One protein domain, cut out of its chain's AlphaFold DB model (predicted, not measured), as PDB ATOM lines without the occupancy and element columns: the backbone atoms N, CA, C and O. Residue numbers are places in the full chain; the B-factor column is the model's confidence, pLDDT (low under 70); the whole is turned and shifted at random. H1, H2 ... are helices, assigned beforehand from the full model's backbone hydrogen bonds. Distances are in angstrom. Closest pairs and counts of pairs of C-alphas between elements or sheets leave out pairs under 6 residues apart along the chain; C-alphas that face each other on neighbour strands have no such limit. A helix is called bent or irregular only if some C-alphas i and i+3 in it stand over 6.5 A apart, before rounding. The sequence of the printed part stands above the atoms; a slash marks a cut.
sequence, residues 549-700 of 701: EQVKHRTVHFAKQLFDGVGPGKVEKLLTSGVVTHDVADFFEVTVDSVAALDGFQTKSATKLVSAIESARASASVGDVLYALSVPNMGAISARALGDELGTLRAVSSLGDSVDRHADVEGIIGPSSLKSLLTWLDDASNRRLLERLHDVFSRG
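AT A GLANCE: This is residues 549 to 700 of the 701 residues of an uncharacterized protein of Pycnococcus provasolii (UniProt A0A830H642). Two groups of helices sit end to end along the longest axis: H1 to H5 form one lobe, H7 to H10 the other, and H6 and H11 lie between them and join the two. The helices mostly cross one another, and H5, the longest, runs along one side of the first lobe. The printed part has 152 residues, with eleven named helices, H1 to H11 in order, and no named strand; the class is all helix. The whole is compact, with a radius of gyration of the C-alphas of 16.0 A, yet elongated, spanning 51 by 30 by 23 A.

IN THESE COORDINATES: Find C-alpha 549 at (275.305, 378.273, 215.101); from there H1, residues 549 to 562, runs 19.9 A. Read on through H2, residues 568 to 576, H3, residues 584 to 589, and H4, residues 592 to 596. At C-alpha 603, (271.806, 406.559, 213.143), H5 begins and runs 24.2 A to residue 619. Next come H6, residues 622 to 628, H7, residues 636 to 646, H8, residues 649 to 656, H9, residues 659 to 669, and H10, residues 671 to 681. H9 is irregular, but only just: C-alphas 660 and 663 are 6.9 A apart. H11, residues 684 to 698, runs 21.0 A and ends with C-alpha 698 at (298.074, 396.357, 207.884).

HOW THE PARTS SIT: Start at H1, which touches H2 at a steep tilt of 56 degrees; their closest C-alphas, Val 556 and Pro 568, are 5.6 A apart. H1 also touches H6, closest at the C-alphas of Phe 558 and Ala 628, 4.3 A. H5 touches H4 with residues 603 to 610 alone, closest at the C-alphas of Thr 603 and Ala 596, 5.1 A, and H3 with residues 613 to 617 alone, closest at Ile 613 and Phe 588, 6.5 A between C-alphas. H6 and H7 form a helical hairpin at a shallow tilt of 31 degrees, opposite ways; the C-alphas of Gly 623 and Arg 640 come closest, 3.8 A. H7 touches H9, closest at the C-alphas of Ser 638 and Ile 669, 5.0 A. H10 touches H9, closest at the C-alphas of Leu 674 and Glu 666, 5.9 A, and H8, closest at those of Leu 678 and Gly 656, 5.9 A. H11 touches H8 at a shallow tilt of 26 degrees, opposite ways, closest at the C-alphas of His 694 and Leu 649, 5.4 A. H11 also touches H3, closest at the C-alphas of Leu 693 and Ala 585, 5.9 A. Every O i to N i+4 pair is within hydrogen-bond range in H1, H2, H4, H5, H6, H7, H10 and H11; H8 has 2 of 4, H9 5 of 7 and H3 0 of 2, with 3 of 3 O i to N i+3 pairs.

THE WHOLE: Look from C-alpha 602 to C-alpha 660, Gln to Asp, the two farthest apart at 51.9 A. The printed part has no cut, and no link is long. Confidence is low, under 70, at residues 699 to 700; the mean pLDDT of the printed part is 87.6.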
ATOM      1  N   GLU A 549     275.147 377.915 213.682       88.81
ATOM      2  CA  GLU A 549     275.305 378.273 215.101       88.81
ATOM      3  C   GLU A 549     276.768 378.506 215.498       88.81
ATOM      4  O   GLU A 549     277.071 379.426 216.257       88.81
ATOM      5  N   GLN A 550     277.711 377.725 214.960       86.31
ATOM      6  CA  GLN A 550     279.126 377.961 215.243       86.31
ATOM      7  C   GLN A 550     279.615 379.244 214.580       86.31
ATOM      8  O   GLN A 550     280.337 379.999 215.222       86.31
ATOM      9  N   VAL A 551     279.204 379.513 213.335       84.31
ATOM     10  CA  VAL A 551     279.495 380.776 212.643       84.31
ATOM     11  C   VAL A 551     278.960 381.937 213.475       84.31
ATOM     12  O   VAL A 551     279.745 382.775 213.906       84.31
ATOM     13  N   LYS A 552     277.668 381.920 213.828       87.56
ATOM     14  CA  LYS A 552     277.030 382.926 214.688       87.56
ATOM     15  C   LYS A 552     277.814 383.139 215.983       87.56
ATOM     16  O   LYS A 552     278.191 384.264 216.302       87.56
ATOM     17  N   HIS A 553     278.107 382.075 216.729       88.56
ATOM     18  CA  HIS A 553     278.809 382.182 218.007       88.56
ATOM     19  C   HIS A 553     280.276 382.619 217.878       88.56
ATOM     20  O   HIS A 553     280.765 383.321 218.768       88.56
ATOM     21  N   ARG A 554     280.985 382.239 216.807       87.88
ATOM     22  CA  ARG A 554     282.344 382.727 216.524       87.88
ATOM     23  C   ARG A 554     282.325 384.207 216.165       87.88
ATOM     24  O   ARG A 554     283.107 384.954 216.739       87.88
ATOM     25  N   THR A 555     281.386 384.646 215.331       90.06
ATOM     26  CA  THR A 555     281.195 386.058 214.976       90.06
ATOM     27  C   THR A 555     280.844 386.902 216.204       90.06
ATOM     28  O   THR A 555     281.414 387.972 216.405       90.06
ATOM     29  N   VAL A 556     279.969 386.403 217.086       90.44
ATOM     30  CA  VAL A 556     279.651 387.059 218.367       90.44
ATOM     31  C   VAL A 556     280.876 387.137 219.276       90.44
ATOM     32  O   VAL A 556     281.101 388.165 219.912       90.44
ATOM     33  N   HIS A 557     281.671 386.066 219.364       90.50
ATOM     34  CA  HIS A 557     282.909 386.076 220.145       90.50
ATOM     35  C   HIS A 557     283.913 387.082 219.585       90.50
ATOM     36  O   HIS A 557     284.448 387.863 220.366       90.50
ATOM     37  N   PHE A 558     284.101 387.108 218.264       93.62
ATOM     38  CA  PHE A 558     284.979 388.045 217.570       93.62
ATOM     39  C   PHE A 558     284.594 389.494 217.877       93.62
ATOM     40  O   PHE A 558     285.410 390.252 218.395       93.62
ATOM     41  N   ALA A 559     283.317 389.838 217.680       93.00
ATOM     42  CA  ALA A 559     282.797 391.164 217.989       93.00
ATOM     43  C   ALA A 559     282.970 391.519 219.470       93.00
ATOM     44  O   ALA A 559     283.396 392.618 219.787       93.00
ATOM     45  N   LYS A 560     282.711 390.579 220.386       90.38
ATOM     46  CA  LYS A 560     282.889 390.812 221.823       90.38
ATOM     47  C   LYS A 560     284.353 391.029 222.222       90.38
ATOM     48  O   LYS A 560     284.597 391.683 223.231       90.38
ATOM     49  N   GLN A 561     285.304 390.409 221.522       91.75
ATOM     50  CA  GLN A 561     286.723 390.575 221.843       91.75
ATOM     51  C   GLN A 561     287.297 391.871 221.275       91.75
ATOM     52  O   GLN A 561     288.146 392.461 221.931       91.75
ATOM     53  N   LEU A 562     286.853 392.299 220.089       92.31
ATOM     54  CA  LEU A 562     287.460 393.437 219.395       92.31
ATOM     55  C   LEU A 562     286.634 394.725 219.456       92.31
ATOM     56  O   LEU A 562     287.213 395.803 219.427       92.31
ATOM     57  N   PHE A 563     285.304 394.648 219.534       93.06
ATOM     58  CA  PHE A 563     284.429 395.816 219.407       93.06
ATOM     59  C   PHE A 563     283.723 396.130 220.724       93.06
ATOM     60  O   PHE A 563     282.871 395.372 221.204       93.06
ATOM     61  N   ASP A 564     284.014 397.300 221.285       84.19
ATOM     62  CA  ASP A 564     283.344 397.748 222.499       84.19
ATOM     63  C   ASP A 564     281.848 398.042 222.260       84.19
ATOM     64  O   ASP A 564     281.429 398.620 221.254       84.19
ATOM     65  N   GLY A 565     280.998 397.611 223.193       81.31
ATOM     66  CA  GLY A 565     279.550 397.837 223.136       81.31
ATOM     67  C   GLY A 565     278.790 397.103 222.014       81.31
ATOM     68  O   GLY A 565     277.616 397.427 221.753       81.31
ATOM     69  N   VAL A 566     279.402 396.112 221.350       86.31
ATOM     70  CA  VAL A 566     278.751 395.263 220.335       86.31
ATOM     71  C   VAL A 566     278.324 393.924 220.945       86.31
ATOM     72  O   VAL A 566     279.088 392.970 221.055       86.31
ATOM     73  N   GLY A 567     277.059 393.854 221.369       82.50
ATOM     74  CA  GLY A 567     276.473 392.655 221.975       82.50
ATOM     75  C   GLY A 567     275.890 391.646 220.968       82.50
ATOM     76  O   GLY A 567     275.667 391.990 219.803       82.50
ATOM     77  N   PRO A 568     275.540 390.422 221.423       85.25
ATOM     78  CA  PRO A 568     275.046 389.335 220.570       85.25
ATOM     79  C   PRO A 568     273.840 389.706 219.700       85.25
ATOM     80  O   PRO A 568     273.803 389.342 218.531       85.25
ATOM     81  N   GLY A 569     272.890 390.482 220.237       87.25
ATOM     82  CA  GLY A 569     271.693 390.887 219.493       87.25
ATOM     83  C   GLY A 569     271.986 391.796 218.294       87.25
ATOM     84  O   GLY A 569     271.289 391.719 217.289       87.25
ATOM     85  N   LYS A 570     273.038 392.627 218.355       89.00
ATOM     86  CA  LYS A 570     273.459 393.459 217.212       89.00
ATOM     87  C   LYS A 570     274.117 392.605 216.131       89.00
ATOM     88  O   LYS A 570     273.796 392.759 214.960       89.00
ATOM     89  N   VAL A 571     274.995 391.686 216.535       89.75
ATOM     90  CA  VAL A 571     275.665 390.751 215.617       89.75
ATOM     91  C   VAL A 571     274.649 389.863 214.903       89.75
ATOM     92  O   VAL A 571     274.730 389.688 213.696       89.75
ATOM     93  N   GLU A 572     273.658 389.348 215.630       88.69
ATOM     94  CA  GLU A 572     272.589 388.536 215.050       88.69
ATOM     95  C   GLU A 572     271.782 389.299 213.995       88.69
ATOM     96  O   GLU A 572     271.502 388.744 212.934       88.69
ATOM     97  N   LYS A 573     271.478 390.582 214.230       88.62
ATOM     98  CA  LYS A 573     270.841 391.435 213.218       88.62
ATOM     99  C   LYS A 573     271.714 391.617 211.978       88.62
ATOM    100  O   LYS A 573     271.196 391.445 210.885       88.62
ATOM    101  N   LEU A 574     273.008 391.908 212.144       90.06
ATOM    102  CA  LEU A 574     273.944 392.088 211.023       90.06
ATOM    103  C   LEU A 574     274.095 390.822 210.168       90.06
ATOM    104  O   LEU A 574     274.184 390.915 208.945       90.06
ATOM    105  N   LEU A 575     274.096 389.652 210.812       88.06
ATOM    106  CA  LEU A 575     274.112 388.357 210.129       88.06
ATOM    107  C   LEU A 575     272.787 388.095 209.400       88.06
ATOM    108  O   LEU A 575     272.781 387.734 208.229       88.06
ATOM    109  N   THR A 576     271.652 388.305 210.076       87.62
ATOM    110  CA  THR A 576     270.317 388.009 209.519       87.62
ATOM    111  C   THR A 576     269.945 388.955 208.379       87.62
ATOM    112  O   THR A 576     269.252 388.556 207.449       87.62
ATOM    113  N   SER A 577     270.417 390.202 208.422       87.62
ATOM    114  CA  SER A 577     270.187 391.188 207.367       87.62
ATOM    115  C   SER A 577     271.110 391.030 206.159       87.62
ATOM    116  O   SER A 577     270.961 391.779 205.198       87.62
ATOM    117  N   GLY A 578     272.093 390.126 206.217       86.06
ATOM    118  CA  GLY A 578     273.090 389.969 205.161       86.06
ATOM    119  C   GLY A 578     274.039 391.163 205.024       86.06
ATOM    120  O   GLY A 578     274.590 391.377 203.950       86.06
ATOM    121  N   VAL A 579     274.233 391.952 206.088       87.31
ATOM    122  CA  VAL A 579     275.273 392.999 206.110       87.31
ATOM    123  C   VAL A 579     276.645 392.379 206.393       87.31
ATOM    124  O   VAL A 579     277.643 392.808 205.830       87.31
ATOM    125  N   VAL A 580     276.683 391.333 207.222       86.81
ATOM    126  CA  VAL A 580     277.842 390.449 207.414       86.81
ATOM    127  C   VAL A 580     277.441 389.078 206.881       86.81
ATOM    128  O   VAL A 580     276.457 388.515 207.359       86.81
ATOM    129  N   THR A 581     278.149 388.551 205.880       78.75
ATOM    130  CA  THR A 581     277.666 387.399 205.089       78.75
ATOM    131  C   THR A 581     278.660 386.254 205.005       78.75
ATOM    132  O   THR A 581     278.270 385.102 205.188       78.75
ATOM    133  N   HIS A 582     279.929 386.550 204.746       77.88
ATOM    134  CA  HIS A 582     280.945 385.543 204.467       77.88
ATOM    135  C   HIS A 582     281.688 385.157 205.741       77.88
ATOM    136  O   HIS A 582     281.696 383.994 206.146       77.88
ATOM    137  N   ASP A 583     282.314 386.139 206.382       85.25
ATOM    138  CA  ASP A 583     283.146 385.932 207.557       85.25
ATOM    139  C   ASP A 583     283.296 387.229 208.368       85.25
ATOM    140  O   ASP A 583     282.680 388.257 208.090       85.25
ATOM    141  N   VAL A 584     284.091 387.166 209.436       91.19
ATOM    142  CA  VAL A 584     284.282 388.287 210.362       91.19
ATOM    143  C   VAL A 584     285.033 389.475 209.750       91.19
ATOM    144  O   VAL A 584     284.995 390.555 210.333       91.19
ATOM    145  N   ALA A 585     285.696 389.324 208.598       91.75
ATOM    146  CA  ALA A 585     286.323 390.453 207.918       91.75
ATOM    147  C   ALA A 585     285.278 391.422 207.341       91.75
ATOM    148  O   ALA A 585     285.540 392.621 207.294       91.75
ATOM    149  N   ASP A 586     284.071 390.941 207.014       91.75
ATOM    150  CA  ASP A 586     282.974 391.777 206.503       91.75
ATOM    151  C   ASP A 586     282.582 392.890 207.491       91.75
ATOM    152  O   ASP A 586     282.093 393.934 207.070       91.75
ATOM    153  N   PHE A 587     282.833 392.723 208.801       93.94
ATOM    154  CA  PHE A 587     282.615 393.793 209.783       93.94
ATOM    155  C   PHE A 587     283.330 395.091 209.396       93.94
ATOM    156  O   PHE A 587     282.779 396.171 209.578       93.94
ATOM    157  N   PHE A 588     284.530 394.989 208.829       92.88
ATOM    158  CA  PHE A 588     285.363 396.131 208.458       92.88
ATOM    159  C   PHE A 588     284.959 396.776 207.124       92.88
ATOM    160  O   PHE A 588     285.607 397.725 206.681       92.88
ATOM    161  N   GLU A 589     283.904 396.277 206.481       91.69
ATOM    162  CA  GLU A 589     283.306 396.840 205.265       91.69
ATOM    163  C   GLU A 589     281.952 397.518 205.561       91.69
ATOM    164  O   GLU A 589     281.349 398.148 204.691       91.69
ATOM    165  N   VAL A 590     281.472 397.423 206.806       92.25
ATOM    166  CA  VAL A 590     280.182 397.963 207.241       92.25
ATOM    167  C   VAL A 590     280.209 399.492 207.304       92.25
ATOM    168  O   VAL A 590     281.094 400.092 207.912       92.25
ATOM    169  N   THR A 591     279.183 400.135 206.739       93.25
ATOM    170  CA  THR A 591     279.010 401.592 206.764       93.25
ATOM    171  C   THR A 591     277.892 402.007 207.717       93.25
ATOM    172  O   THR A 591     277.014 401.221 208.074       93.25
ATOM    173  N   VAL A 592     277.896 403.274 208.141       93.88
ATOM    174  CA  VAL A 592     276.834 403.807 209.016       93.88
ATOM    175  C   VAL A 592     275.470 403.683 208.339       93.88
ATOM    176  O   VAL A 592     274.504 403.302 208.996       93.88
ATOM    177  N   ASP A 593     275.405 403.934 207.031       92.44
ATOM    178  CA  ASP A 593     274.163 403.881 206.262       92.44
ATOM    179  C   ASP A 593     273.617 402.454 206.145       92.44
ATOM    180  O   ASP A 593     272.415 402.249 206.327       92.44
ATOM    181  N   SER A 594     274.479 401.450 205.922       92.19
ATOM    182  CA  SER A 594     274.031 400.054 205.818       92.19
ATOM    183  C   SER A 594     273.469 399.524 207.136       92.19
ATOM    184  O   SER A 594     272.517 398.749 207.132       92.19
ATOM    185  N   VAL A 595     274.002 399.986 208.272       91.62
ATOM    186  CA  VAL A 595     273.508 399.614 209.606       91.62
ATOM    187  C   VAL A 595     272.272 400.417 209.996       91.62
ATOM    188  O   VAL A 595     271.347 399.858 210.577       91.62
ATOM    189  N   ALA A 596     272.229 401.715 209.689       92.38
ATOM    190  CA  ALA A 596     271.086 402.572 210.008       92.38
ATOM    191  C   ALA A 596     269.819 402.192 209.223       92.38
ATOM    192  O   ALA A 596     268.718 402.485 209.679       92.38
ATOM    193  N   ALA A 597     269.966 401.518 208.079       90.81
ATOM    194  CA  ALA A 597     268.853 400.959 207.315       90.81
ATOM    195  C   ALA A 597     268.210 399.715 207.969       90.81
ATOM    196  O   ALA A 597     267.150 399.274 207.524       90.81
ATOM    197  N   LEU A 598     268.831 399.131 209.002       89.38
ATOM    198  CA  LEU A 598     268.329 397.928 209.670       89.38
ATOM    199  C   LEU A 598     267.285 398.251 210.741       89.38
ATOM    200  O   LEU A 598     267.434 399.186 211.530       89.38
ATOM    201  N   ASP A 599     266.265 397.400 210.848       81.81
ATOM    202  CA  ASP A 599     265.211 397.577 211.844       81.81
ATOM    203  C   ASP A 599     265.754 397.514 213.290       81.81
ATOM    204  O   ASP A 599     266.521 396.626 213.697       81.81
ATOM    205  N   GLY A 600     265.361 398.501 214.093       80.94
ATOM    206  CA  GLY A 600     265.855 398.735 215.447       80.94
ATOM    207  C   GLY A 600     267.297 399.252 215.549       80.94
ATOM    208  O   GLY A 600     267.860 399.187 216.645       80.94
ATOM    209  N   PHE A 601     267.895 399.754 214.463       83.81
ATOM    210  CA  PHE A 601     269.085 400.608 214.512       83.81
ATOM    211  C   PHE A 601     268.704 402.068 214.251       83.81
ATOM    212  O   PHE A 601     268.048 402.408 213.278       83.81
ATOM    213  N   GLN A 602     269.145 402.958 215.137       87.00
ATOM    214  CA  GLN A 602     269.122 404.405 214.906       87.00
ATOM    215  C   GLN A 602     270.487 404.864 214.391       87.00
ATOM    216  O   GLN A 602     271.502 404.262 214.758       87.00
ATOM    217  N   THR A 603     270.549 405.981 213.659       89.50
ATOM    218  CA  THR A 603     271.806 406.559 213.143       89.50
ATOM    219  C   THR A 603     272.887 406.645 214.221       89.50
ATOM    220  O   THR A 603     273.989 406.156 214.019       89.50
ATOM    221  N   LYS A 604     272.557 407.123 215.430       88.75
ATOM    222  CA  LYS A 604     273.508 407.190 216.558       88.75
ATOM    223  C   LYS A 604     274.064 405.817 216.967       88.75
ATOM    224  O   LYS A 604     275.241 405.694 217.293       88.75
ATOM    225  N   SER A 605     273.225 404.781 216.966       88.81
ATOM    226  CA  SER A 605     273.642 403.413 217.305       88.81
ATOM    227  C   SER A 605     274.481 402.761 216.203       88.81
ATOM    228  O   SER A 605     275.418 402.031 216.521       88.81
ATOM    229  N   ALA A 606     274.183 403.077 214.938       92.00
ATOM    230  CA  ALA A 606     274.962 402.675 213.776       92.00
ATOM    231  C   ALA A 606     276.345 403.338 213.793       92.00
ATOM    232  O   ALA A 606     277.352 402.644 213.700       92.00
ATOM    233  N   THR A 607     276.408 404.652 214.043       92.81
ATOM    234  CA  THR A 607     277.669 405.383 214.223       92.81
ATOM    235  C   THR A 607     278.499 404.780 215.346       92.81
ATOM    236  O   THR A 607     279.661 404.474 215.125       92.81
ATOM    237  N   LYS A 608     277.912 404.516 216.526       92.19
ATOM    238  CA  LYS A 608     278.651 403.906 217.645       92.19
ATOM    239  C   LYS A 608     279.229 402.531 217.284       92.19
ATOM    240  O   LYS A 608     280.341 402.221 217.695       92.19
ATOM    241  N   LEU A 609     278.483 401.714 216.536       92.81
ATOM    242  CA  LEU A 609     278.948 400.400 216.091       92.81
ATOM    243  C   LEU A 609     280.122 400.526 215.116       92.81
ATOM    244  O   LEU A 609     281.149 399.896 215.336       92.81
ATOM    245  N   VAL A 610     279.989 401.360 214.082       94.50
ATOM    246  CA  VAL A 610     281.049 401.564 213.081       94.50
ATOM    247  C   VAL A 610     282.290 402.190 213.720       94.50
ATOM    248  O   VAL A 610     283.398 401.734 213.466       94.50
ATOM    249  N   SER A 611     282.125 403.154 214.630       93.75
ATOM    250  CA  SER A 611     283.244 403.721 215.390       93.75
ATOM    251  C   SER A 611     283.984 402.665 216.213       93.75
ATOM    252  O   SER A 611     285.207 402.675 216.219       93.75
ATOM    253  N   ALA A 612     283.280 401.729 216.859       93.75
ATOM    254  CA  ALA A 612     283.925 400.646 217.604       93.75
ATOM    255  C   ALA A 612     284.740 399.710 216.690       93.75
ATOM    256  O   ALA A 612     285.815 399.257 217.079       93.75
ATOM    257  N   ILE A 613     284.255 399.450 215.471       94.44
ATOM    258  CA  ILE A 613     284.969 398.647 214.466       94.44
ATOM    259  C   ILE A 613     286.235 399.369 213.992       94.44
ATOM    260  O   ILE A 613     287.303 398.762 213.943       94.44
ATOM    261  N   GLU A 614     286.146 400.666 213.698       93.81
ATOM    262  CA  GLU A 614     287.303 401.459 213.269       93.81
ATOM    263  C   GLU A 614     288.336 401.641 214.387       93.81
ATOM    264  O   GLU A 614     289.538 401.524 214.145       93.81
ATOM    265  N   SER A 615     287.900 401.825 215.637       92.81
ATOM    266  CA  SER A 615     288.809 401.818 216.787       92.81
ATOM    267  C   SER A 615     289.558 400.490 216.905       92.81
ATOM    268  O   SER A 615     290.766 400.490 217.143       92.81
ATOM    269  N   ALA A 616     288.879 399.360 216.684       92.69
ATOM    270  CA  ALA A 616     289.526 398.054 216.683       92.69
ATOM    271  C   ALA A 616     290.515 397.900 215.520       92.69
ATOM    272  O   ALA A 616     291.612 397.392 215.735       92.69
ATOM    273  N   ARG A 617     290.174 398.390 214.316       92.62
ATOM    274  CA  ARG A 617     291.077 398.402 213.149       92.62
ATOM    275  C   ARG A 617     292.407 399.087 213.474       92.62
ATOM    276  O   ARG A 617     293.449 398.603 213.051       92.62
ATOM    277  N   ALA A 618     292.362 400.189 214.223       88.31
ATOM    278  CA  ALA A 618     293.540 400.988 214.552       88.31
ATOM    279  C   ALA A 618     294.361 400.457 215.742       88.31
ATOM    280  O   ALA A 618     295.534 400.800 215.860       88.31
ATOM    281  N   SER A 619     293.761 399.679 216.651       89.00
ATOM    282  CA  SER A 619     294.379 399.365 217.952       89.00
ATOM    283  C   SER A 619     294.567 397.877 218.254       89.00
ATOM    284  O   SER A 619     295.348 397.545 219.144       89.00
ATOM    285  N   ALA A 620     293.884 396.970 217.547       91.00
ATOM    286  CA  ALA A 620     293.956 395.545 217.851       91.00
ATOM    287  C   ALA A 620     295.325 394.950 217.485       91.00
ATOM    288  O   ALA A 620     295.791 395.068 216.350       91.00
ATOM    289  N   SER A 621     295.944 394.243 218.433       92.56
ATOM    290  CA  SER A 621     297.164 393.480 218.166       92.56
ATOM    291  C   SER A 621     296.858 392.210 217.363       92.56
ATOM    292  O   SER A 621     295.740 391.683 217.396       92.56
ATOM    293  N   VAL A 622     297.870 391.634 216.701       93.56
ATOM    294  CA  VAL A 622     297.739 390.309 216.061       93.56
ATOM    295  C   VAL A 622     297.273 389.260 217.071       93.56
ATOM    296  O   VAL A 622     296.425 388.431 216.748       93.56
ATOM    297  N   GLY A 623     297.762 389.336 218.310       92.25
ATOM    298  CA  GLY A 623     297.353 388.457 219.396       92.25
ATOM    299  C   GLY A 623     295.863 388.534 219.729       92.25
ATOM    300  O   GLY A 623     295.210 387.502 219.910       92.25
ATOM    301  N   ASP A 624     295.301 389.744 219.767       92.19
ATOM    302  CA  ASP A 624     293.876 389.950 220.036       92.19
ATOM    303  C   ASP A 624     293.009 389.434 218.883       92.19
ATOM    304  O   ASP A 624     291.997 388.772 219.125       92.19
ATOM    305  N   VAL A 625     293.438 389.642 217.631       94.50
ATOM    306  CA  VAL A 625     292.745 389.108 216.448       94.50
ATOM    307  C   VAL A 625     292.773 387.578 216.438       94.50
ATOM    308  O   VAL A 625     291.735 386.945 216.238       94.50
ATOM    309  N   LEU A 626     293.920 386.954 216.727       91.81
ATOM    310  CA  LEU A 626     294.033 385.493 216.824       91.81
ATOM    311  C   LEU A 626     293.125 384.917 217.914       91.81
ATOM    312  O   LEU A 626     292.455 383.902 217.706       91.81
ATOM    313  N   TYR A 627     293.039 385.587 219.063       93.12
ATOM    314  CA  TYR A 627     292.132 385.174 220.129       93.12
ATOM    315  C   TYR A 627     290.652 385.350 219.741       93.12
ATOM    316  O   TYR A 627     289.799 384.512 220.071       93.12
ATOM    317  N   ALA A 628     290.335 386.417 219.006       92.56
ATOM    318  CA  ALA A 628     289.003 386.697 218.480       92.56
ATOM    319  C   ALA A 628     288.559 385.672 217.418       92.56
ATOM    320  O   ALA A 628     287.374 385.343 217.349       92.56
ATOM    321  N   LEU A 629     289.486 385.097 216.642       91.31
ATOM    322  CA  LEU A 629     289.198 384.065 215.632       91.31
ATOM    323  C   LEU A 629     288.743 382.723 216.217       91.31
ATOM    324  O   LEU A 629     288.160 381.905 215.505       91.31
ATOM    325  N   SER A 630     288.935 382.499 217.523       88.38
ATOM    326  CA  SER A 630     288.454 381.296 218.212       88.38
ATOM    327  C   SER A 630     289.041 379.984 217.661       88.38
ATOM    328  O   SER A 630     288.330 378.976 217.573       88.38
ATOM    329  N   VAL A 631     290.335 379.977 217.326       85.81
ATOM    330  CA  VAL A 631     291.049 378.754 216.926       85.81
ATOM    331  C   VAL A 631     290.910 377.690 218.035       85.81
ATOM    332  O   VAL A 631     291.109 378.007 219.215       85.81
ATOM    333  N   PRO A 632     290.529 376.436 217.715       77.94
ATOM    334  CA  PRO A 632     290.367 375.389 218.720       77.94
ATOM    335  C   PRO A 632     291.616 375.222 219.592       77.94
ATOM    336  O   PRO A 632     292.737 375.298 219.104       77.94
ATOM    337  N   ASN A 633     291.418 374.997 220.894       74.88
ATOM    338  CA  ASN A 633     292.484 374.844 221.897       74.88
ATOM    339  C   ASN A 633     293.470 376.023 222.026       74.88
ATOM    340  O   ASN A 633     294.453 375.901 222.749       74.88
ATOM    341  N   MET A 634     293.188 377.176 221.412       84.12
ATOM    342  CA  MET A 634     294.004 378.381 221.543       84.12
ATOM    343  C   MET A 634     293.345 379.378 222.506       84.12
ATOM    344  O   MET A 634     292.303 379.966 222.216       84.12
ATOM    345  N   GLY A 635     293.935 379.543 223.692       82.38
ATOM    346  CA  GLY A 635     293.505 380.535 224.684       82.38
ATOM    347  C   GLY A 635     294.102 381.925 224.436       82.38
ATOM    348  O   GLY A 635     295.003 382.079 223.618       82.38
ATOM    349  N   ALA A 636     293.645 382.933 225.191       86.75
ATOM    350  CA  ALA A 636     294.112 384.320 225.056       86.75
ATOM    351  C   ALA A 636     295.629 384.471 225.243       86.75
ATOM    352  O   ALA A 636     296.267 385.202 224.498       86.75
ATOM    353  N   ILE A 637     296.209 383.756 226.215       86.06
ATOM    354  CA  ILE A 637     297.653 383.799 226.497       86.06
ATOM    355  C   ILE A 637     298.440 383.258 225.301       86.06
ATOM    356  O   ILE A 637     299.336 383.930 224.807       86.06
ATOM    357  N   SER A 638     298.068 382.075 224.802       86.50
ATOM    358  CA  SER A 638     298.728 381.449 223.652       86.50
ATOM    359  C   SER A 638     298.570 382.278 222.380       86.50
ATOM    360  O   SER A 638     299.529 382.427 221.636       86.50
ATOM    361  N   ALA A 639     297.383 382.839 222.140       90.56
ATOM    362  CA  ALA A 639     297.129 383.697 220.987       90.56
ATOM    363  C   ALA A 639     297.978 384.974 221.024       90.56
ATOM    364  O   ALA A 639     298.564 385.336 220.008       90.56
ATOM    365  N   ARG A 640     298.091 385.621 222.192       90.69
ATOM    366  CA  ARG A 640     298.938 386.807 222.376       90.69
ATOM    367  C   ARG A 640     300.411 386.494 222.218       90.69
ATOM    368  O   ARG A 640     301.039 387.107 221.375       90.69
ATOM    369  N   ALA A 641     300.914 385.474 222.910       87.25
ATOM    370  CA  ALA A 641     302.309 385.059 222.782       87.25
ATOM    371  C   ALA A 641     302.678 384.713 221.327       87.25
ATOM    372  O   ALA A 641     303.736 385.099 220.844       87.25
ATOM    373  N   LEU A 642     301.781 384.033 220.603       90.19
ATOM    374  CA  LEU A 642     301.971 383.746 219.182       90.19
ATOM    375  C   LEU A 642     301.946 385.013 218.319       90.19
ATOM    376  O   LEU A 642     302.729 385.134 217.381       90.19
ATOM    377  N   GLY A 643     301.026 385.933 218.608       90.44
ATOM    378  CA  GLY A 643     300.915 387.207 217.906       90.44
ATOM    379  C   GLY A 643     302.130 388.108 218.120       90.44
ATOM    380  O   GLY A 643     302.600 388.698 217.153       90.44
ATOM    381  N   ASP A 644     302.651 388.162 219.345       87.88
ATOM    382  CA  ASP A 644     303.842 388.928 219.722       87.88
ATOM    383  C   ASP A 644     305.092 388.392 219.010       87.88
ATOM    384  O   ASP A 644     305.895 389.173 218.504       87.88
ATOM    385  N   GLU A 645     305.225 387.066 218.905       88.69
ATOM    386  CA  GLU A 645     306.349 386.429 218.213       88.69
ATOM    387  C   GLU A 645     306.270 386.594 216.687       88.69
ATOM    388  O   GLU A 645     307.256 386.906 216.021       88.69
ATOM    389  N   LEU A 646     305.098 386.340 216.095       89.06
ATOM    390  CA  LEU A 646     304.960 386.288 214.636       89.06
ATOM    391  C   LEU A 646     304.687 387.652 214.001       89.06
ATOM    392  O   LEU A 646     304.900 387.813 212.796       89.06
ATOM    393  N   GLY A 647     304.193 388.615 214.776       86.88
ATOM    394  CA  GLY A 647     304.010 390.020 214.409       86.88
ATOM    395  C   GLY A 647     302.961 390.315 213.330       86.88
ATOM    396  O   GLY A 647     302.448 391.427 213.274       86.88
ATOM    397  N   THR A 648     302.603 389.355 212.467       92.12
ATOM    398  CA  THR A 648     301.628 389.539 211.378       92.12
ATOM    399  C   THR A 648     300.735 388.315 211.185       92.12
ATOM    400  O   THR A 648     301.174 387.172 211.309       92.12
ATOM    401  N   LEU A 649     299.480 388.540 210.781       92.19
ATOM    402  CA  LEU A 649     298.548 387.459 210.429       92.19
ATOM    403  C   LEU A 649     299.032 386.638 209.219       92.19
ATOM    404  O   LEU A 649     298.796 385.432 209.159       92.19
ATOM    405  N   ARG A 650     299.780 387.256 208.293       91.12
ATOM    406  CA  ARG A 650     300.424 386.548 207.175       91.12
ATOM    407  C   ARG A 650     301.489 385.559 207.659       91.12
ATOM    408  O   ARG A 650     301.542 384.446 207.145       91.12
ATOM    409  N   ALA A 651     302.289 385.926 208.664       89.81
ATOM    410  CA  ALA A 651     303.272 385.020 209.261       89.81
ATOM    411  C   ALA A 651     302.625 383.846 210.015       89.81
ATOM    412  O   ALA A 651     303.219 382.775 210.089       89.81
ATOM    413  N   VAL A 652     301.410 384.023 210.545       89.75
ATOM    414  CA  VAL A 652     300.624 382.921 211.123       89.75
ATOM    415  C   VAL A 652     300.122 381.986 210.023       89.75
ATOM    416  O   VAL A 652     300.227 380.771 210.161       89.75
ATOM    417  N   SER A 653     299.609 382.543 208.920       89.38
ATOM    418  CA  SER A 653     299.109 381.759 207.782       89.38
ATOM    419  C   SER A 653     300.193 380.843 207.192       89.38
ATOM    420  O   SER A 653     299.935 379.668 206.934       89.38
ATOM    421  N   SER A 654     301.433 381.337 207.079       88.12
ATOM    422  CA  SER A 654     302.556 380.584 206.502       88.12
ATOM    423  C   SER A 654     303.090 379.441 207.374       88.12
ATOM    424  O   SER A 654     303.913 378.653 206.907       88.12
ATOM    425  N   LEU A 655     302.615 379.284 208.617       86.88
ATOM    426  CA  LEU A 655     302.945 378.113 209.439       86.88
ATOM    427  C   LEU A 655     302.453 376.804 208.814       86.88
ATOM    428  O   LEU A 655     303.059 375.758 209.040       86.88
ATOM    429  N   GLY A 656     301.381 376.854 208.015       80.50
ATOM    430  CA  GLY A 656     300.909 375.692 207.260       80.50
ATOM    431  C   GLY A 656     301.893 375.227 206.179       80.50
ATOM    432  O   GLY A 656     301.847 374.065 205.784       80.50
ATOM    433  N   ASP A 657     302.803 376.102 205.744       80.75
ATOM    434  CA  ASP A 657     303.689 375.871 204.599       80.75
ATOM    435  C   ASP A 657     305.136 375.524 205.008       80.75
ATOM    436  O   ASP A 657     305.926 375.087 204.171       80.75
ATOM    437  N   SER A 658     305.513 375.712 206.281       76.12
ATOM    438  CA  SER A 658     306.889 375.526 206.767       76.12
ATOM    439  C   SER A 658     306.940 374.744 208.081       76.12
ATOM    440  O   SER A 658     306.678 375.282 209.157       76.12
ATOM    441  N   VAL A 659     307.334 373.470 207.981       73.75
ATOM    442  CA  VAL A 659     307.496 372.558 209.130       73.75
ATOM    443  C   VAL A 659     308.648 372.983 210.043       73.75
ATOM    444  O   VAL A 659     308.581 372.784 211.252       73.75
ATOM    445  N   ASP A 660     309.676 373.635 209.498       75.69
ATOM    446  CA  ASP A 660     310.878 374.014 210.250       75.69
ATOM    447  C   ASP A 660     310.579 374.976 211.411       75.69
ATOM    448  O   ASP A 660     311.270 374.958 212.424       75.69
ATOM    449  N   ARG A 661     309.506 375.773 211.307       77.25
ATOM    450  CA  ARG A 661     309.075 376.714 212.357       77.25
ATOM    451  C   ARG A 661     308.165 376.083 213.411       77.25
ATOM    452  O   ARG A 661     307.802 376.746 214.382       77.25
ATOM    453  N   HIS A 662     307.751 374.827 213.225       84.50
ATOM    454  CA  HIS A 662     306.791 374.167 214.115       84.50
ATOM    455  C   HIS A 662     307.368 373.974 215.512       84.50
ATOM    456  O   HIS A 662     306.661 374.230 216.477       84.50
ATOM    457  N   ALA A 663     308.645 373.602 215.634       82.44
ATOM    458  CA  ALA A 663     309.283 373.375 216.932       82.44
ATOM    459  C   ALA A 663     309.348 374.652 217.792       82.44
ATOM    460  O   ALA A 663     309.019 374.615 218.979       82.44
ATOM    461  N   ASP A 664     309.702 375.787 217.185       82.44
ATOM    462  CA  ASP A 664     309.779 377.075 217.883       82.44
ATOM    463  C   ASP A 664     308.392 377.529 218.348       82.44
ATOM    464  O   ASP A 664     308.192 377.888 219.508       82.44
ATOM    465  N   VAL A 665     307.395 377.424 217.464       85.12
ATOM    466  CA  VAL A 665     306.007 377.765 217.795       85.12
ATOM    467  C   VAL A 665     305.429 376.808 218.839       85.12
ATOM    468  O   VAL A 665     304.705 377.242 219.737       85.12
ATOM    469  N   GLU A 666     305.761 375.519 218.778       83.69
ATOM    470  CA  GLU A 666     305.374 374.538 219.794       83.69
ATOM    471  C   GLU A 666     305.895 374.936 221.177       83.69
ATOM    472  O   GLU A 666     305.151 374.834 222.154       83.69
ATOM    473  N   GLY A 667     307.122 375.459 221.261       83.31
ATOM    474  CA  GLY A 667     307.691 375.991 222.500       83.31
ATOM    475  C   GLY A 667     306.895 377.156 223.103       83.31
ATOM    476  O   GLY A 667     306.907 377.337 224.319       83.31
ATOM    477  N   ILE A 668     306.157 377.907 222.279       84.69
ATOM    478  CA  ILE A 668     305.383 379.089 222.689       84.69
ATOM    479  C   ILE A 668     303.957 378.710 223.103       84.69
ATOM    480  O   ILE A 668     303.491 379.085 224.179       84.69
ATOM    481  N   ILE A 669     303.235 377.982 222.244       84.69
ATOM    482  CA  ILE A 669     301.797 377.705 222.442       84.69
ATOM    483  C   ILE A 669     301.490 376.274 222.892       84.69
ATOM    484  O   ILE A 669     300.348 375.978 223.258       84.69
ATOM    485  N   GLY A 670     302.489 375.393 222.885       85.12
ATOM    486  CA  GLY A 670     302.374 373.979 223.215       85.12
ATOM    487  C   GLY A 670     301.855 373.100 222.062       85.12
ATOM    488  O   GLY A 670     301.178 373.581 221.145       85.12
ATOM    489  N   PRO A 671     302.082 371.773 222.139       80.88
ATOM    490  CA  PRO A 671     301.806 370.822 221.051       80.88
ATOM    491  C   PRO A 671     300.332 370.730 220.661       80.88
ATOM    492  O   PRO A 671     299.986 370.606 219.488       80.88
ATOM    493  N   SER A 672     299.424 370.793 221.640       76.38
ATOM    494  CA  SER A 672     297.982 370.685 221.373       76.38
ATOM    495  C   SER A 672     297.432 371.918 220.652       76.38
ATOM    496  O   SER A 672     296.597 371.783 219.751       76.38
ATOM    497  N   SER A 673     297.908 373.109 221.024       81.94
ATOM    498  CA  SER A 673     297.514 374.374 220.400       81.94
ATOM    499  C   SER A 673     298.087 374.480 218.993       81.94
ATOM    500  O   SER A 673     297.347 374.820 218.074       81.94
ATOM    501  N   LEU A 674     299.362 374.115 218.806       87.75
ATOM    502  CA  LEU A 674     299.992 374.088 217.489       87.75
ATOM    503  C   LEU A 674     299.272 373.123 216.552       87.75
ATOM    504  O   LEU A 674     298.864 373.522 215.468       87.75
ATOM    505  N   LYS A 675     299.022 371.883 216.988       84.38
ATOM    506  CA  LYS A 675     298.264 370.917 216.185       84.38
ATOM    507  C   LYS A 675     296.901 371.472 215.774       84.38
ATOM    508  O   LYS A 675     296.511 371.351 214.622       84.38
ATOM    509  N   SER A 676     296.188 372.096 216.711       83.56
ATOM    510  CA  SER A 676     294.864 372.662 216.440       83.56
ATOM    511  C   SER A 676     294.925 373.853 215.483       83.56
ATOM    512  O   SER A 676     294.047 373.983 214.637       83.56
ATOM    513  N   LEU A 677     295.964 374.687 215.582       88.50
ATOM    514  CA  LEU A 677     296.224 375.777 214.648       88.50
ATOM    515  C   LEU A 677     296.540 375.249 213.250       88.50
ATOM    516  O   LEU A 677     295.932 375.715 212.299       88.50
ATOM    517  N   LEU A 678     297.431 374.266 213.118       89.88
ATOM    518  CA  LEU A 678     297.772 373.668 211.825       89.88
ATOM    519  C   LEU A 678     296.541 373.029 211.174       89.88
ATOM    520  O   LEU A 678     296.236 373.328 210.027       89.88
ATOM    521  N   THR A 679     295.754 372.263 211.934       86.25
ATOM    522  CA  THR A 679     294.478 371.716 211.442       86.25
ATOM    523  C   THR A 679     293.478 372.813 211.065       86.25
ATOM    524  O   THR A 679     292.723 372.659 210.111       86.25
ATOM    525  N   TRP A 680     293.445 373.931 211.794       86.56
ATOM    526  CA  TRP A 680     292.603 375.073 211.436       86.56
ATOM    527  C   TRP A 680     293.091 375.753 210.151       86.56
ATOM    528  O   TRP A 680     292.271 376.138 209.318       86.56
ATOM    529  N   LEU A 681     294.410 375.849 209.964       89.81
ATOM    530  CA  LEU A 681     295.041 376.364 208.757       89.81
ATOM    531  C   LEU A 681     294.880 375.416 207.567       89.81
ATOM    532  O   LEU A 681     294.926 375.897 206.448       89.81
ATOM    533  N   ASP A 682     294.661 374.112 207.738       87.12
ATOM    534  CA  ASP A 682     294.395 373.192 206.614       87.12
ATOM    535  C   ASP A 682     293.136 373.568 205.811       87.12
ATOM    536  O   ASP A 682     293.036 373.250 204.624       87.12
ATOM    537  N   ASP A 683     292.196 374.300 206.418       83.31
ATOM    538  CA  ASP A 683     291.036 374.838 205.712       83.31
ATOM    539  C   ASP A 683     291.407 376.102 204.914       83.31
ATOM    540  O   ASP A 683     291.737 377.163 205.457       83.31
ATOM    541  N   ALA A 684     291.283 376.010 203.590       85.00
ATOM    542  CA  ALA A 684     291.557 377.116 202.683       85.00
ATOM    543  C   ALA A 684     290.686 378.361 202.953       85.00
ATOM    544  O   ALA A 684     291.119 379.469 202.633       85.00
ATOM    545  N   SER A 685     289.481 378.232 203.533       83.94
ATOM    546  CA  SER A 685     288.689 379.412 203.916       83.94
ATOM    547  C   SER A 685     289.316 380.179 205.075       83.94
ATOM    548  O   SER A 685     289.260 381.405 205.091       83.94
ATOM    549  N   ASN A 686     289.956 379.479 206.011       87.88
ATOM    550  CA  ASN A 686     290.610 380.095 207.162       87.88
ATOM    551  C   ASN A 686     291.889 380.838 206.750       87.88
ATOM    552  O   ASN A 686     292.137 381.939 207.238       87.88
ATOM    553  N   ARG A 687     292.656 380.298 205.789       88.38
ATOM    554  CA  ARG A 687     293.803 381.013 205.192       88.38
ATOM    555  C   ARG A 687     293.365 382.296 204.486       88.38
ATOM    556  O   ARG A 687     293.928 383.354 204.749       88.38
ATOM    557  N   ARG A 688     292.307 382.226 203.668       88.81
ATOM    558  CA  ARG A 688     291.728 383.413 203.010       88.81
ATOM    559  C   ARG A 688     291.234 384.450 204.018       88.81
ATOM    560  O   ARG A 688     291.443 385.641 203.816       88.81
ATOM    561  N   LEU A 689     290.617 384.012 205.116       90.69
ATOM    562  CA  LEU A 689     290.207 384.906 206.200       90.69
ATOM    563  C   LEU A 689     291.412 385.621 206.831       90.69
ATOM    564  O   LEU A 689     291.358 386.833 207.030       90.69
ATOM    565  N   LEU A 690     292.507 384.905 207.115       92.25
ATOM    566  CA  LEU A 690     293.731 385.526 207.635       92.25
ATOM    567  C   LEU A 690     294.315 386.557 206.667       92.25
ATOM    568  O   LEU A 690     294.773 387.603 207.117       92.25
ATOM    569  N   GLU A 691     294.284 386.294 205.361       91.06
ATOM    570  CA  GLU A 691     294.733 387.244 204.339       91.06
ATOM    571  C   GLU A 691     293.855 388.502 204.300       91.06
ATOM    572  O   GLU A 691     294.383 389.612 204.358       91.06
ATOM    573  N   ARG A 692     292.524 388.345 204.290       93.19
ATOM    574  CA  ARG A 692     291.583 389.480 204.347       93.19
ATOM    575  C   ARG A 692     291.805 390.331 205.595       93.19
ATOM    576  O   ARG A 692     291.869 391.555 205.508       93.19
ATOM    577  N   LEU A 693     291.945 389.694 206.757       93.88
ATOM    578  CA  LEU A 693     292.192 390.402 208.013       93.88
ATOM    579  C   LEU A 693     293.585 391.039 208.042       93.88
ATOM    580  O   LEU A 693     293.730 392.139 208.566       93.88
ATOM    581  N   HIS A 694     294.602 390.406 207.456       93.75
ATOM    582  CA  HIS A 694     295.923 391.017 207.326       93.75
ATOM    583  C   HIS A 694     295.834 392.346 206.576       93.75
ATOM    584  O   HIS A 694     296.326 393.350 207.077       93.75
ATOM    585  N   ASP A 695     295.128 392.388 205.448       90.75
ATOM    586  CA  ASP A 695     294.932 393.627 204.695       90.75
ATOM    587  C   ASP A 695     294.163 394.691 205.496       90.75
ATOM    588  O   ASP A 695     294.478 395.877 205.403       90.75
ATOM    589  N   VAL A 696     293.178 394.288 206.306       91.00
ATOM    590  CA  VAL A 696     292.427 395.197 207.190       91.00
ATOM    591  C   VAL A 696     293.340 395.848 208.230       91.00
ATOM    592  O   VAL A 696     293.293 397.069 208.391       91.00
ATOM    593  N   PHE A 697     294.160 395.053 208.921       88.38
ATOM    594  CA  PHE A 697     294.978 395.517 210.046       88.38
ATOM    595  C   PHE A 697     296.335 396.097 209.622       88.38
ATOM    596  O   PHE A 697     296.914 396.886 210.357       88.38
ATOM    597  N   SER A 698     296.835 395.777 208.427       81.19
ATOM    598  CA  SER A 698     298.074 396.357 207.884       81.19
ATOM    599  C   SER A 698     297.873 397.691 207.164       81.19
ATOM    600  O   SER A 698     298.842 398.390 206.905       81.19
ATOM    601  N   ARG A 699     296.631 398.072 206.839       60.88
ATOM    602  CA  ARG A 699     296.309 399.398 206.272       60.88
ATOM    603  C   ARG A 699     296.102 400.486 207.335       60.88
ATOM    604  O   ARG A 699     295.923 401.641 206.967       60.88
ATOM    605  N   GLY A 700     296.083 400.112 208.617       49.81
ATOM    606  CA  GLY A 700     295.924 401.024 209.756       49.81
ATOM    607  C   GLY A 700     297.223 401.378 210.492       49.81
ATOM    608  O   GLY A 700     297.163 402.184 211.418       49.81
TER     609      GLY A 700